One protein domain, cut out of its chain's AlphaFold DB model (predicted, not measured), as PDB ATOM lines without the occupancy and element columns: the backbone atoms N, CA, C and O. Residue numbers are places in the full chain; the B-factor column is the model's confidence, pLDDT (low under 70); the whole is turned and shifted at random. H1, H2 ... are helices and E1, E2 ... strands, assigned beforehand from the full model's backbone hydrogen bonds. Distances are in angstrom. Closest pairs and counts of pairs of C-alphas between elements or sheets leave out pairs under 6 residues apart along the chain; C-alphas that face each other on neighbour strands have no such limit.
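AT A GLANCE: This is residues 3 to 114 of the 116 residues of the protein "CBP/p300-type HAT domain-containing protein" of Caenorhabditis remanei (UniProt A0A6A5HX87). A narrow three-stranded sheet, E1, E2 and E3, has H1 beside it, meeting the sheet in a glancing way with residues 41 to 49, and H2 crosses H1 steeply on a further level. The turn of the E1-E2 hairpin and the long loop of residues 59 to 80 reach toward opposite ends of the long axis, while residues 26 to 32 and residues 108 to 114, with most of H3, stick out from the body. The printed part has 112 residues with three named helices and three named strands, in the order E1, E2, H1, E3, H2, H3, and its class is mixed, helices and strands. The sheet is mixed, in the order E1, E2, E3. The whole is only just compact, close to loose, with a radius of gyration of the C-alphas of 15.4 A and spans of 45 by 33 by 23 A.

IN THESE COORDINATES: Begin at C-alpha 3, at (62.436, 82.170, 56.691), where E1, residues 3 to 7, starts its 13.4 A. E2, residues 12 to 18, is the longest strand at 19.0 A, and E3, residues 55 to 58, covers 10.4 A. Find C-alpha 33 at (77.497, 92.419, 47.503); from there H1, residues 33 to 49, runs 24.6 A. H2, residues 81 to 97, runs 24.3 A, and H3, residues 107 to 112, covers 8.8 A and ends with C-alpha 112 at (47.012, 78.200, 34.409).

HOW THE PARTS SIT: Look first at the inner strand E2. E1 and E2 form a hairpin, antiparallel at 155 degrees, with N 4 and O 15 within hydrogen-bond range at 2.9 A. On E2's other side E3 is parallel to it at 15 degrees, with N 57 and O 14 at 2.8 A. E2, H1 and E3 make a strand-helix-strand unit, two parallel neighbour strands with a helix between them along the chain, and its crossover is right-handed. H1 is on the sheet but only grazes it; its closest C-alphas to E2 are those of Met 48 and Cys 14, 7.1 A apart. H1 and H2 are close but not clearly touching, with the C-alphas of Arg 38 and Leu 91 closest at 6.2 A; they run the same way at a steep tilt of 56 degrees. H2 is not on the sheet, and H3 is apart from H2. In H1, H2 and H3 every O i to N i+4 pair is within hydrogen-bond range.

THE WHOLE: The two C-alphas farthest apart are those of Glu 9 and Asp 75, at 46.8 A. The printed part has no cut. The links from E2 to H1, 14 residues, and from E3 to H2, 22 residues, are long. The mean pLDDT of the printed part is 89.8, and residues 112 to 114 are under 70.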
ATOM      1  N   THR A   3      62.993  83.311  57.417       95.25
ATOM      2  CA  THR A   3      62.436  82.170  56.691       95.25
ATOM      3  C   THR A   3      61.459  81.400  57.561       95.25
ATOM      4  O   THR A   3      61.605  81.362  58.782       95.25
ATOM      5  N   ARG A   4      60.522  80.704  56.920       94.25
ATOM      6  CA  ARG A   4      59.608  79.772  57.581       94.25
ATOM      7  C   ARG A   4      59.397  78.516  56.751       94.25
ATOM      8  O   ARG A   4      59.502  78.535  55.525       94.25
ATOM      9  N   GLU A   5      59.067  77.430  57.431       92.62
ATOM     10  CA  GLU A   5      58.701  76.157  56.815       92.62
ATOM     11  C   GLU A   5      57.188  75.968  56.939       92.62
ATOM     12  O   GLU A   5      56.616  76.188  58.007       92.62
ATOM     13  N   LEU A   6      56.531  75.585  55.846       91.00
ATOM     14  CA  LEU A   6      55.128  75.180  55.857       91.00
ATOM     15  C   LEU A   6      55.067  73.683  55.613       91.00
ATOM     16  O   LEU A   6      55.593  73.196  54.612       91.00
ATOM     17  N   ILE A   7      54.429  72.974  56.533       88.38
ATOM     18  CA  ILE A   7      54.298  71.522  56.501       88.38
ATOM     19  C   ILE A   7      52.812  71.206  56.337       88.38
ATOM     20  O   ILE A   7      51.995  71.640  57.149       88.38
ATOM     21  N   SER A   8      52.470  70.485  55.274       85.31
ATOM     22  CA  SER A   8      51.196  69.783  55.112       85.31
ATOM     23  C   SER A   8      51.431  68.270  55.172       85.31
ATOM     24  O   SER A   8      52.571  67.830  55.305       85.31
ATOM     25  N   GLU A   9      50.361  67.475  55.101       80.19
ATOM     26  CA  GLU A   9      50.443  66.007  55.193       80.19
ATOM     27  C   GLU A   9      51.396  65.398  54.147       80.19
ATOM     28  O   GLU A   9      52.176  64.513  54.488       80.19
ATOM     29  N   ASP A  10      51.406  65.938  52.922       82.31
ATOM     30  CA  ASP A  10      52.194  65.405  51.800       82.31
ATOM     31  C   ASP A  10      53.294  66.351  51.292       82.31
ATOM     32  O   ASP A  10      54.112  65.969  50.449       82.31
ATOM     33  N   GLU A  11      53.320  67.609  51.747       85.44
ATOM     34  CA  GLU A  11      54.212  68.621  51.185       85.44
ATOM     35  C   GLU A  11      54.918  69.463  52.237       85.44
ATOM     36  O   GLU A  11      54.339  69.951  53.207       85.44
ATOM     37  N   LYS A  12      56.194  69.727  51.962       90.12
ATOM     38  CA  LYS A  12      57.016  70.644  52.731       90.12
ATOM     39  C   LYS A  12      57.483  71.790  51.844       90.12
ATOM     40  O   LYS A  12      58.092  71.582  50.792       90.12
ATOM     41  N   TRP A  13      57.183  73.006  52.280       92.00
ATOM     42  CA  TRP A  13      57.523  74.238  51.584       92.00
ATOM     43  C   TRP A  13      58.496  75.055  52.418       92.00
ATOM     44  O   TRP A  13      58.290  75.248  53.615       92.00
ATOM     45  N   CYS A  14      59.514  75.608  51.770       94.00
ATOM     46  CA  CYS A  14      60.353  76.638  52.364       94.00
ATOM     47  C   CYS A  14      59.911  78.018  51.863       94.00
ATOM     48  O   CYS A  14      59.664  78.221  50.675       94.00
ATOM     49  N   VAL A  15      59.777  78.981  52.766       94.62
ATOM     50  CA  VAL A  15      59.336  80.340  52.447       94.62
ATOM     51  C   VAL A  15      60.390  81.316  52.934       94.62
ATOM     52  O   VAL A  15      60.872  81.209  54.062       94.62
ATOM     53  N   ILE A  16      60.757  82.263  52.078       95.31
ATOM     54  CA  ILE A  16      61.546  83.425  52.477       95.31
ATOM     55  C   ILE A  16      60.567  84.567  52.728       95.31
ATOM     56  O   ILE A  16      59.922  85.034  51.788       95.31
ATOM     57  N   ASP A  17      60.456  84.999  53.983       92.50
ATOM     58  CA  ASP A  17      59.530  86.069  54.366       92.50
ATOM     59  C   ASP A  17      60.147  87.444  54.093       92.50
ATOM     60  O   ASP A  17      59.519  88.292  53.466       92.50
ATOM     61  N   TYR A  18      61.404  87.643  54.513       90.38
ATOM     62  CA  TYR A  18      62.103  88.922  54.368       90.38
ATOM     63  C   TYR A  18      63.579  88.727  54.029       90.38
ATOM     64  O   TYR A  18      64.287  87.922  54.647       90.38
ATOM     65  N   ILE A  19      64.076  89.538  53.099       91.94
ATOM     66  CA  ILE A  19      65.504  89.731  52.850       91.94
ATOM     67  C   ILE A  19      65.778  91.221  52.972       91.94
ATOM     68  O   ILE A  19      65.079  92.029  52.371       91.94
ATOM     69  N   ASP A  20      66.808  91.561  53.735       93.25
ATOM     70  CA  ASP A  20      67.208  92.940  53.956       93.25
ATOM     71  C   ASP A  20      68.735  93.042  54.028       93.25
ATOM     72  O   ASP A  20      69.418  92.047  54.312       93.25
ATOM     73  N   SER A  21      69.288  94.214  53.717       92.31
ATOM     74  CA  SER A  21      70.733  94.414  53.634       92.31
ATOM     75  C   SER A  21      71.161  95.875  53.764       92.31
ATOM     76  O   SER A  21      70.573  96.757  53.152       92.31
ATOM     77  N   LEU A  22      72.306  96.097  54.415       92.12
ATOM     78  CA  LEU A  22      72.993  97.393  54.464       92.12
ATOM     79  C   LEU A  22      74.065  97.515  53.367       92.12
ATOM     80  O   LEU A  22      74.554  96.493  52.864       92.12
ATOM     81  N   PRO A  23      74.475  98.725  52.947       89.38
ATOM     82  CA  PRO A  23      75.329  98.921  51.776       89.38
ATOM     83  C   PRO A  23      76.823  98.784  52.105       89.38
ATOM     84  O   PRO A  23      77.666  98.882  51.220       89.38
ATOM     85  N   TYR A  24      77.163  98.505  53.365       89.94
ATOM     86  CA  TYR A  24      78.529  98.548  53.887       89.94
ATOM     87  C   TYR A  24      79.407  97.344  53.534       89.94
ATOM     88  O   TYR A  24      80.569  97.301  53.941       89.94
ATOM     89  N   PHE A  25      78.882  96.359  52.796       88.31
ATOM     90  CA  PHE A  25      79.691  95.237  52.331       88.31
ATOM     91  C   PHE A  25      80.818  95.751  51.428       88.31
ATOM     92  O   PHE A  25      80.587  96.198  50.300       88.31
ATOM     93  N   LYS A  26      82.052  95.674  51.929       84.50
ATOM     94  CA  LYS A  26      83.249  96.017  51.164       84.50
ATOM     95  C   LYS A  26      83.540  94.883  50.194       84.50
ATOM     96  O   LYS A  26      83.603  93.724  50.593       84.50
ATOM     97  N   ARG A  27      83.723  95.231  48.919       77.56
ATOM     98  CA  ARG A  27      84.171  94.275  47.902       77.56
ATOM     99  C   ARG A  27      85.475  93.636  48.370       77.56
ATOM    100  O   ARG A  27      86.391  94.345  48.777       77.56
ATOM    101  N   PHE A  28      85.536  92.319  48.282       78.94
ATOM    102  CA  PHE A  28      86.708  91.521  48.613       78.94
ATOM    103  C   PHE A  28      86.973  90.596  47.428       78.94
ATOM    104  O   PHE A  28      86.030  89.993  46.922       78.94
ATOM    105  N   ASP A  29      88.210  90.563  46.933       82.75
ATOM    106  CA  ASP A  29      88.639  89.697  45.823       82.75
ATOM    107  C   ASP A  29      87.723  89.727  44.583       82.75
ATOM    108  O   ASP A  29      87.428  88.713  43.957       82.75
ATOM    109  N   GLY A  30      87.226  90.916  44.223       81.88
ATOM    110  CA  GLY A  30      86.336  91.109  43.069       81.88
ATOM    111  C   GLY A  30      84.873  90.704  43.298       81.88
ATOM    112  O   GLY A  30      84.031  91.011  42.454       81.88
ATOM    113  N   VAL A  31      84.543  90.109  44.449       84.94
ATOM    114  CA  VAL A  31      83.182  89.684  44.793       84.94
ATOM    115  C   VAL A  31      82.314  90.888  45.147       84.94
ATOM    116  O   VAL A  31      82.654  91.726  45.992       84.94
ATOM    117  N   GLN A  32      81.154  90.983  44.501       86.62
ATOM    118  CA  GLN A  32      80.190  92.060  44.738       86.62
ATOM    119  C   GLN A  32      79.131  91.653  45.771       86.62
ATOM    120  O   GLN A  32      78.702  90.505  45.818       86.62
ATOM    121  N   LYS A  33      78.597  92.623  46.530       86.25
ATOM    122  CA  LYS A  33      77.497  92.419  47.503       86.25
ATOM    123  C   LYS A  33      76.337  91.580  46.934       86.25
ATOM    124  O   LYS A  33      75.841  90.662  47.580       86.25
ATOM    125  N   LYS A  34      75.927  91.866  45.692       86.25
ATOM    126  CA  LYS A  34      74.851  91.140  44.992       86.25
ATOM    127  C   LYS A  34      75.138  89.640  44.823       86.25
ATOM    128  O   LYS A  34      74.207  88.843  44.841       86.25
ATOM    129  N   GLU A  35      76.405  89.261  44.657       88.88
ATOM    130  CA  GLU A  35      76.821  87.866  44.480       88.88
ATOM    131  C   GLU A  35      76.734  87.109  45.800       88.88
ATOM    132  O   GLU A  35      76.277  85.970  45.802       88.88
ATOM    133  N   ILE A  36      77.059  87.767  46.919       90.19
ATOM    134  CA  ILE A  36      76.877  87.211  48.265       90.19
ATOM    135  C   ILE A  36      75.395  86.981  48.574       90.19
ATOM    136  O   ILE A  36      75.034  85.906  49.040       90.19
ATOM    137  N   HIS A  37      74.515  87.942  48.273       92.44
ATOM    138  CA  HIS A  37      73.073  87.744  48.475       92.44
ATOM    139  C   HIS A  37      72.515  86.601  47.629       92.44
ATOM    140  O   HIS A  37      71.721  85.802  48.119       92.44
ATOM    141  N   ARG A  38      72.965  86.498  46.374       94.38
ATOM    142  CA  ARG A  38      72.602  85.381  45.503       94.38
ATOM    143  C   ARG A  38      73.067  84.049  46.088       94.38
ATOM    144  O   ARG A  38      72.266  83.127  46.175       94.38
ATOM    145  N   LEU A  39      74.333  83.974  46.502       93.94
ATOM    146  CA  LEU A  39      74.914  82.779  47.108       93.94
ATOM    147  C   LEU A  39      74.131  82.357  48.354       93.94
ATOM    148  O   LEU A  39      73.765  81.199  48.460       93.94
ATOM    149  N   LEU A  40      73.802  83.299  49.242       95.12
ATOM    150  CA  LEU A  40      73.038  83.024  50.459       95.12
ATOM    151  C   LEU A  40      71.682  82.362  50.165       95.12
ATOM    152  O   LEU A  40      71.334  81.363  50.788       95.12
ATOM    153  N   ILE A  41      70.922  82.907  49.212       96.31
ATOM    154  CA  ILE A  41      69.595  82.384  48.852       96.31
ATOM    155  C   ILE A  41      69.719  81.017  48.168       96.31
ATOM    156  O   ILE A  41      68.946  80.107  48.453       96.31
ATOM    157  N   HIS A  42      70.712  80.848  47.292       96.50
ATOM    158  CA  HIS A  42      71.003  79.568  46.645       96.50
ATOM    159  C   HIS A  42      71.395  78.483  47.637       96.50
ATOM    160  O   HIS A  42      70.801  77.411  47.605       96.50
ATOM    161  N   SER A  43      72.323  78.772  48.549       95.75
ATOM    162  CA  SER A  43      72.727  77.831  49.592       95.75
ATOM    163  C   SER A  43      71.564  77.474  50.513       95.75
ATOM    164  O   SER A  43      71.467  76.330  50.940       95.75
ATOM    165  N   TYR A  44      70.645  78.408  50.783       95.69
ATOM    166  CA  TYR A  44      69.422  78.093  51.519       95.69
ATOM    167  C   TYR A  44      68.523  77.115  50.751       95.69
ATOM    168  O   TYR A  44      68.083  76.123  51.325       95.69
ATOM    169  N   TYR A  45      68.273  77.339  49.459       95.31
ATOM    170  CA  TYR A  45      67.471  76.403  48.661       95.31
ATOM    171  C   TYR A  45      68.119  75.026  48.525       95.31
ATOM    172  O   TYR A  45      67.426  74.022  48.657       95.31
ATOM    173  N   GLU A  46      69.432  74.976  48.316       94.44
ATOM    174  CA  GLU A  46      70.189  73.725  48.271       94.44
ATOM    175  C   GLU A  46      70.096  72.973  49.604       94.44
ATOM    176  O   GLU A  46      69.760  71.789  49.625       94.44
ATOM    177  N   TYR A  47      70.300  73.683  50.718       93.56
ATOM    178  CA  TYR A  47      70.147  73.132  52.061       93.56
ATOM    179  C   TYR A  47      68.744  72.553  52.262       93.56
ATOM    180  O   TYR A  47      68.613  71.389  52.628       93.56
ATOM    181  N   MET A  48      67.690  73.319  51.961       92.75
ATOM    182  CA  MET A  48      66.305  72.866  52.137       92.75
ATOM    183  C   MET A  48      65.944  71.686  51.230       92.75
ATOM    184  O   MET A  48      65.188  70.809  51.654       92.75
ATOM    185  N   GLY A  49      66.505  71.626  50.020       88.50
ATOM    186  CA  GLY A  49      66.339  70.498  49.104       88.50
ATOM    187  C   GLY A  49      66.860  69.173  49.671       88.50
ATOM    188  O   GLY A  49      66.325  68.120  49.331       88.50
ATOM    189  N   GLY A  50      67.837  69.214  50.583       86.69
ATOM    190  CA  GLY A  50      68.330  68.039  51.309       86.69
ATOM    191  C   GLY A  50      67.385  67.502  52.396       86.69
ATOM    192  O   GLY A  50      67.563  66.367  52.827       86.69
ATOM    193  N   PHE A  51      66.379  68.276  52.825       80.56
ATOM    194  CA  PHE A  51      65.415  67.911  53.882       80.56
ATOM    195  C   PHE A  51      63.992  67.692  53.343       80.56
ATOM    196  O   PHE A  51      63.016  68.054  54.005       80.56
ATOM    197  N   ASP A  52      63.876  67.169  52.119       79.06
ATOM    198  CA  ASP A  52      62.611  66.867  51.430       79.06
ATOM    199  C   ASP A  52      61.671  68.067  51.189       79.06
ATOM    200  O   ASP A  52      60.527  67.896  50.758       79.06
ATOM    201  N   SER A  53      62.141  69.307  51.378       78.00
ATOM    202  CA  SER A  53      61.397  70.506  50.974       78.00
ATOM    203  C   SER A  53      61.453  70.666  49.459       78.00
ATOM    204  O   SER A  53      62.316  71.351  48.912       78.00
ATOM    205  N   LYS A  54      60.510  70.035  48.758       84.06
ATOM    206  CA  LYS A  54      60.479  70.018  47.285       84.06
ATOM    207  C   LYS A  54      60.035  71.341  46.662       84.06
ATOM    208  O   LYS A  54      60.110  71.486  45.442       84.06
ATOM    209  N   LYS A  55      59.534  72.290  47.460       90.50
ATOM    210  CA  LYS A  55      58.973  73.550  46.964       90.50
ATOM    211  C   LYS A  55      59.448  74.757  47.771       90.50
ATOM    212  O   LYS A  55      59.633  74.688  48.986       90.50
ATOM    213  N   ALA A  56      59.615  75.879  47.074       93.69
ATOM    214  CA  ALA A  56      60.060  77.145  47.638       93.69
ATOM    215  C   ALA A  56      59.129  78.287  47.216       93.69
ATOM    216  O   ALA A  56      58.743  78.366  46.049       93.69
ATOM    217  N   LEU A  57      58.798  79.182  48.147       94.12
ATOM    218  CA  LEU A  57      58.038  80.402  47.882       94.12
ATOM    219  C   LEU A  57      58.871  81.637  48.223       94.12
ATOM    220  O   LEU A  57      59.540  81.704  49.255       94.12
ATOM    221  N   LEU A  58      58.783  82.631  47.348       94.19
ATOM    222  CA  LEU A  58      59.432  83.922  47.504       94.19
ATOM    223  C   LEU A  58      58.500  85.003  46.972       94.19
ATOM    224  O   LEU A  58      58.042  84.930  45.830       94.19
ATOM    225  N   TRP A  59      58.232  86.012  47.796       93.69
ATOM    226  CA  TRP A  59      57.435  87.157  47.387       93.69
ATOM    227  C   TRP A  59      58.338  88.350  47.085       93.69
ATOM    228  O   TRP A  59      59.087  88.825  47.934       93.69
ATOM    229  N   SER A  60      58.259  88.846  45.850       92.69
ATOM    230  CA  SER A  60      58.959  90.059  45.437       92.69
ATOM    231  C   SER A  60      58.198  91.305  45.886       92.69
ATOM    232  O   SER A  60      57.555  91.968  45.071       92.69
ATOM    233  N   ASN A  61      58.270  91.606  47.178       92.25
ATOM    234  CA  ASN A  61      57.733  92.827  47.760       92.25
ATOM    235  C   ASN A  61      58.904  93.736  48.155       92.25
ATOM    236  O   ASN A  61      59.684  93.337  49.020       92.25
ATOM    237  N   PRO A  62      59.108  94.893  47.505       87.94
ATOM    238  CA  PRO A  62      60.064  95.859  48.014       87.94
ATOM    239  C   PRO A  62      59.546  96.467  49.329       87.94
ATOM    240  O   PRO A  62      58.329  96.576  49.521       87.94
ATOM    241  N   PRO A  63      60.449  96.867  50.236       82.44
ATOM    242  CA  PRO A  63      60.065  97.519  51.479       82.44
ATOM    243  C   PRO A  63      59.313  98.828  51.205       82.44
ATOM    244  O   PRO A  63      59.771  99.661  50.425       82.44
ATOM    245  N   GLY A  64      58.159  99.005  51.855       75.44
ATOM    246  CA  GLY A  64      57.529 100.324  52.010       75.44
ATOM    247  C   GLY A  64      58.078 101.098  53.219       75.44
ATOM    248  O   GLY A  64      57.996 102.320  53.242       75.44
ATOM    249  N   ASP A  65      58.645 100.364  54.181       81.06
ATOM    250  CA  ASP A  65      59.396 100.793  55.368       81.06
ATOM    251  C   ASP A  65      60.479  99.723  55.650       81.06
ATOM    252  O   ASP A  65      60.546  98.719  54.935       81.06
ATOM    253  N   ASP A  66      61.310  99.899  56.671       85.38
ATOM    254  CA  ASP A  66      62.396  98.978  57.018       85.38
ATOM    255  C   ASP A  66      61.903  97.554  57.349       85.38
ATOM    256  O   ASP A  66      60.944  97.359  58.099       85.38
ATOM    257  N   TYR A  67      62.581  96.529  56.814       89.38
ATOM    258  CA  TYR A  67      62.264  95.131  57.127       89.38
ATOM    259  C   TYR A  67      62.980  94.628  58.382       89.38
ATOM    260  O   TYR A  67      62.334  94.255  59.357       89.38
ATOM    261  N   VAL A  68      64.311  94.535  58.343       92.12
ATOM    262  CA  VAL A  68      65.124  93.974  59.437       92.12
ATOM    263  C   VAL A  68      66.009  95.044  60.056       92.12
ATOM    264  O   VAL A  68      66.177  95.069  61.275       92.12
ATOM    265  N   PHE A  69      66.615  95.900  59.234       92.62
ATOM    266  CA  PHE A  69      67.519  96.938  59.708       92.62
ATOM    267  C   PHE A  69      66.780  98.260  59.854       92.62
ATOM    268  O   PHE A  69      66.408  98.872  58.860       92.62
ATOM    269  N   ASN A  70      66.627  98.714  61.097       91.88
ATOM    270  CA  ASN A  70      66.050 100.024  61.376       91.88
ATOM    271  C   ASN A  70      66.970 101.131  60.850       91.88
ATOM    272  O   ASN A  70      68.141 101.196  61.232       91.88
ATOM    273  N   ILE A  71      66.390 102.035  60.070       90.81
ATOM    274  CA  ILE A  71      66.982 103.216  59.456       90.81
ATOM    275  C   ILE A  71      68.116 102.853  58.499       90.81
ATOM    276  O   ILE A  71      69.287 102.719  58.869       90.81
ATOM    277  N   HIS A  72      67.772 102.774  57.218       92.69
ATOM    278  CA  HIS A  72      68.762 102.632  56.163       92.69
ATOM    279  C   HIS A  72      69.556 103.924  55.914       92.69
ATOM    280  O   HIS A  72      69.047 105.030  56.118       92.69
ATOM    281  N   PRO A  73      70.805 103.813  55.428       93.56
ATOM    282  CA  PRO A  73      71.560 104.970  54.962       93.56
ATOM    283  C   PRO A  73      70.794 105.708  53.866       93.56
ATOM    284  O   PRO A  73      70.245 105.080  52.963       93.56
ATOM    285  N   PHE A  74      70.775 107.040  53.933       89.50
ATOM    286  CA  PHE A  74      69.993 107.874  53.013       89.50
ATOM    287  C   PHE A  74      70.394 107.694  51.539       89.50
ATOM    288  O   PHE A  74      69.585 107.872  50.636       89.50
ATOM    289  N   ASP A  75      71.651 107.335  51.292       90.50
ATOM    290  CA  ASP A  75      72.221 107.097  49.970       90.50
ATOM    291  C   ASP A  75      72.121 105.631  49.513       90.50
ATOM    292  O   ASP A  75      72.609 105.288  48.433       90.50
ATOM    293  N   GLN A  76      71.485 104.752  50.298       91.00
ATOM    294  CA  GLN A  76      71.263 103.372  49.891       91.00
ATOM    295  C   GLN A  76      70.239 103.311  48.745       91.00
ATOM    296  O   GLN A  76      69.082 103.690  48.931       91.00
ATOM    297  N   PRO A  77      70.606 102.760  47.572       88.06
ATOM    298  CA  PRO A  77      69.639 102.542  46.511       88.06
ATOM    299  C   PRO A  77      68.710 101.379  46.870       88.06
ATOM    300  O   PRO A  77      69.167 100.290  47.231       88.06
ATOM    301  N   PHE A  78      67.410 101.597  46.691       90.00
ATOM    302  CA  PHE A  78      66.386 100.559  46.764       90.00
ATOM    303  C   PHE A  78      65.930 100.169  45.362       90.00
ATOM    304  O   PHE A  78      65.874 101.006  44.460       90.00
ATOM    305  N   LEU A  79      65.622  98.884  45.181       91.44
ATOM    306  CA  LEU A  79      64.996  98.404  43.955       91.44
ATOM    307  C   LEU A  79      63.489  98.636  44.045       91.44
ATOM    308  O   LEU A  79      62.867  98.252  45.036       91.44
ATOM    309  N   ASP A  80      62.905  99.207  42.997       92.31
ATOM    310  CA  ASP A  80      61.452  99.233  42.841       92.31
ATOM    311  C   ASP A  80      60.889  97.829  42.532       92.31
ATOM    312  O   ASP A  80      61.633  96.860  42.327       92.31
ATOM    313  N   SER A  81      59.557  97.685  42.503       93.69
ATOM    314  CA  SER A  81      58.924  96.375  42.295       93.69
ATOM    315  C   SER A  81      59.374  95.690  40.990       93.69
ATOM    316  O   SER A  81      59.776  94.525  41.057       93.69
ATOM    317  N   PRO A  82      59.372  96.348  39.810       95.25
ATOM    318  CA  PRO A  82      59.892  95.743  38.579       95.25
ATOM    319  C   PRO A  82      61.366  95.326  38.658       95.25
ATOM    320  O   PRO A  82      61.730  94.236  38.199       95.25
ATOM    321  N   GLN A  83      62.225  96.167  39.236       95.25
ATOM    322  CA  GLN A  83      63.651  95.885  39.375       95.25
ATOM    323  C   GLN A  83      63.899  94.694  40.302       95.25
ATOM    324  O   GLN A  83      64.725  93.833  39.980       95.25
ATOM    325  N   LEU A  84      63.166  94.609  41.413       94.44
ATOM    326  CA  LEU A  84      63.275  93.513  42.369       94.44
ATOM    327  C   LEU A  84      62.794  92.187  41.764       94.44
ATOM    328  O   LEU A  84      63.487  91.175  41.882       94.44
ATOM    329  N   ILE A  85      61.678  92.200  41.024       95.56
ATOM    330  CA  ILE A  85      61.191  91.026  40.281       95.56
ATOM    331  C   ILE A  85      62.261  90.550  39.293       95.56
ATOM    332  O   ILE A  85      62.588  89.363  39.253       95.56
ATOM    333  N   CYS A  86      62.843  91.468  38.516       96.19
ATOM    334  CA  CYS A  86      63.898  91.153  37.552       96.19
ATOM    335  C   CYS A  86      65.143  90.572  38.240       96.19
ATOM    336  O   CYS A  86      65.746  89.615  37.745       96.19
ATOM    337  N   TRP A  87      65.522  91.114  39.399       95.06
ATOM    338  CA  TRP A  87      66.636  90.602  40.189       95.06
ATOM    339  C   TRP A  87      66.381  89.168  40.668       95.06
ATOM    340  O   TRP A  87      67.224  88.295  40.446       95.06
ATOM    341  N   TYR A  88      65.197  88.890  41.224       96.06
ATOM    342  CA  TYR A  88      64.828  87.540  41.649       96.06
ATOM    343  C   TYR A  88      64.714  86.557  40.483       96.06
ATOM    344  O   TYR A  88      65.189  85.433  40.596       96.06
ATOM    345  N   GLN A  89      64.171  86.955  39.332       96.44
ATOM    346  CA  GLN A  89      64.123  86.086  38.150       96.44
ATOM    347  C   GLN A  89      65.522  85.693  37.662       96.44
ATOM    348  O   GLN A  89      65.751  84.530  37.333       96.44
ATOM    349  N   LYS A  90      66.477  86.635  37.655       96.69
ATOM    350  CA  LYS A  90      67.885  86.345  37.332       96.69
ATOM    351  C   LYS A  90      68.511  85.394  38.350       96.69
ATOM    352  O   LYS A  90      69.229  84.477  37.961       96.69
ATOM    353  N   LEU A  91      68.223  85.592  39.637       96.44
ATOM    354  CA  LEU A  91      68.674  84.711  40.712       96.44
ATOM    355  C   LEU A  91      68.122  83.289  40.549       96.44
ATOM    356  O   LEU A  91      68.882  82.329  40.648       96.44
ATOM    357  N   LEU A  92      66.824  83.139  40.284       96.75
ATOM    358  CA  LEU A  92      66.179  81.833  40.130       96.75
ATOM    359  C   LEU A  92      66.650  81.116  38.861       96.75
ATOM    360  O   LEU A  92      66.908  79.917  38.905       96.75
ATOM    361  N   ARG A  93      66.848  81.852  37.759       97.81
ATOM    362  CA  ARG A  93      67.434  81.305  36.528       97.81
ATOM    363  C   ARG A  93      68.854  80.793  36.746       97.81
ATOM    364  O   ARG A  93      69.125  79.654  36.397       97.81
ATOM    365  N   ASP A  94      69.711  81.561  37.415       97.38
ATOM    366  CA  ASP A  94      71.058  81.090  37.762       97.38
ATOM    367  C   ASP A  94      71.025  79.857  38.683       97.38
ATOM    368  O   ASP A  94      71.860  78.966  38.555       97.38
ATOM    369  N   GLY A  95      70.045  79.770  39.588       96.62
ATOM    370  CA  GLY A  95      69.834  78.579  40.416       96.62
ATOM    371  C   GLY A  95      69.425  77.356  39.593       96.62
ATOM    372  O   GLY A  95      69.865  76.245  39.885       96.62
ATOM    373  N   GLN A  96      68.633  77.557  38.538       97.00
ATOM    374  CA  GLN A  96      68.267  76.505  37.591       97.00
ATOM    375  C   GLN A  96      69.471  76.039  36.763       97.00
ATOM    376  O   GLN A  96      69.723  74.838  36.674       97.00
ATOM    377  N   ASP A  97      70.265  76.974  36.239       97.62
ATOM    378  CA  ASP A  97      71.477  76.673  35.466       97.62
ATOM    379  C   ASP A  97      72.498  75.876  36.300       97.62
ATOM    380  O   ASP A  97      73.158  74.961  35.801       97.62
ATOM    381  N   LYS A  98      72.579  76.168  37.604       96.44
ATOM    382  CA  LYS A  98      73.414  75.448  38.582       96.44
ATOM    383  C   LYS A  98      72.800  74.154  39.117       96.44
ATOM    384  O   LYS A  98      73.433  73.496  39.935       96.44
ATOM    385  N   LYS A  99      71.596  73.776  38.670       95.44
ATOM    386  CA  LYS A  99      70.844  72.591  39.132       95.44
ATOM    387  C   LYS A  99      70.477  72.604  40.623       95.44
ATOM    388  O   LYS A  99      70.199  71.555  41.192       95.44
ATOM    389  N   ILE A 100      70.430  73.786  41.235       95.19
ATOM    390  CA  ILE A 100      69.918  73.991  42.600       95.19
ATOM    391  C   ILE A 100      68.385  73.956  42.587       95.19
ATOM    392  O   ILE A 100      67.752  73.442  43.502       95.19
ATOM    393  N   LEU A 101      67.780  74.494  41.523       94.62
ATOM    394  CA  LEU A 101      66.335  74.504  41.305       94.62
ATOM    395  C   LEU A 101      66.008  73.717  40.036       94.62
ATOM    396  O   LEU A 101      66.618  73.939  38.996       94.62
ATOM    397  N   ALA A 102      65.011  72.834  40.082       93.56
ATOM    398  CA  ALA A 102      64.561  72.133  38.877       93.56
ATOM    399  C   ALA A 102      63.788  73.075  37.933       93.56
ATOM    400  O   ALA A 102      64.037  73.129  36.727       93.56
ATOM    401  N   VAL A 103      62.850  73.841  38.496       94.25
ATOM    402  CA  VAL A 103      61.986  74.779  37.775       94.25
ATOM    403  C   VAL A 103      61.520  75.888  38.714       94.25
ATOM    404  O   VAL A 103      61.399  75.681  39.920       94.25
ATOM    405  N   PHE A 104      61.229  77.062  38.160       95.25
ATOM    406  CA  PHE A 104      60.516  78.126  38.857       95.25
ATOM    407  C   PHE A 104      59.457  78.726  37.930       95.25
ATOM    408  O   PHE A 104      59.616  78.750  36.710       95.25
ATOM    409  N   THR A 105      58.372  79.216  38.515       95.12
ATOM    410  CA  THR A 105      57.295  79.901  37.801       95.12
ATOM    411  C   THR A 105      56.660  80.938  38.723       95.12
ATOM    412  O   THR A 105      56.868  80.907  39.938       95.12
ATOM    413  N   ASN A 106      55.905  81.879  38.163       93.62
ATOM    414  CA  ASN A 106      55.100  82.798  38.962       93.62
ATOM    415  C   ASN A 106      53.718  82.181  39.259       93.62
ATOM    416  O   ASN A 106      53.278  81.242  38.597       93.62
ATOM    417  N   PHE A 107      53.002  82.731  40.242       89.44
ATOM    418  CA  PHE A 107      51.688  82.209  40.639       89.44
ATOM    419  C   PHE A 107      50.613  82.315  39.553       89.44
ATOM    420  O   PHE A 107      49.685  81.507  39.541       89.44
ATOM    421  N   LYS A 108      50.707  83.316  38.670       88.56
ATOM    422  CA  LYS A 108      49.740  83.504  37.586       88.56
ATOM    423  C   LYS A 108      49.837  82.342  36.598       88.56
ATOM    424  O   LYS A 108      48.821  81.722  36.305       88.56
ATOM    425  N   ASP A 109      51.050  82.017  36.172       89.31
ATOM    426  CA  ASP A 109      51.313  80.969  35.189       89.31
ATOM    427  C   ASP A 109      51.159  79.576  35.812       89.31
ATOM    428  O   ASP A 109      50.581  78.689  35.189       89.31
ATOM    429  N   ALA A 110      51.577  79.399  37.073       84.31
ATOM    430  CA  ALA A 110      51.346  78.161  37.818       84.31
ATOM    431  C   ALA A 110      49.861  77.788  37.842       84.31
ATOM    432  O   ALA A 110      49.511  76.655  37.538       84.31
ATOM    433  N   ARG A 111      48.979  78.749  38.144       72.38
ATOM    434  CA  ARG A 111      47.531  78.513  38.205       72.38
ATOM    435  C   ARG A 111      46.957  78.060  36.862       72.38
ATOM    436  O   ARG A 111      46.057  77.228  36.845       72.38
ATOM    437  N   SER A 112      47.466  78.585  35.749       64.00
ATOM    438  CA  SER A 112      47.012  78.200  34.409       64.00
ATOM    439  C   SER A 112      47.356  76.752  34.051       64.00
ATOM    440  O   SER A 112      46.602  76.127  33.315       64.00
ATOM    441  N   SER A 113      48.438  76.195  34.599       57.31
ATOM    442  CA  SER A 113      48.815  74.788  34.395       57.31
ATOM    443  C   SER A 113      48.017  73.790  35.243       57.31
ATOM    444  O   SER A 113      48.172  72.596  35.042       57.31
ATOM    445  N   TRP A 114      47.213  74.249  36.209       47.66
ATOM    446  CA  TRP A 114      46.437  73.378  37.114       47.66
ATOM    447  C   TRP A 114      44.977  73.216  36.660       47.66
ATOM    448  O   TRP A 114      44.213  72.490  37.288       47.66
TER     449      TRP A 114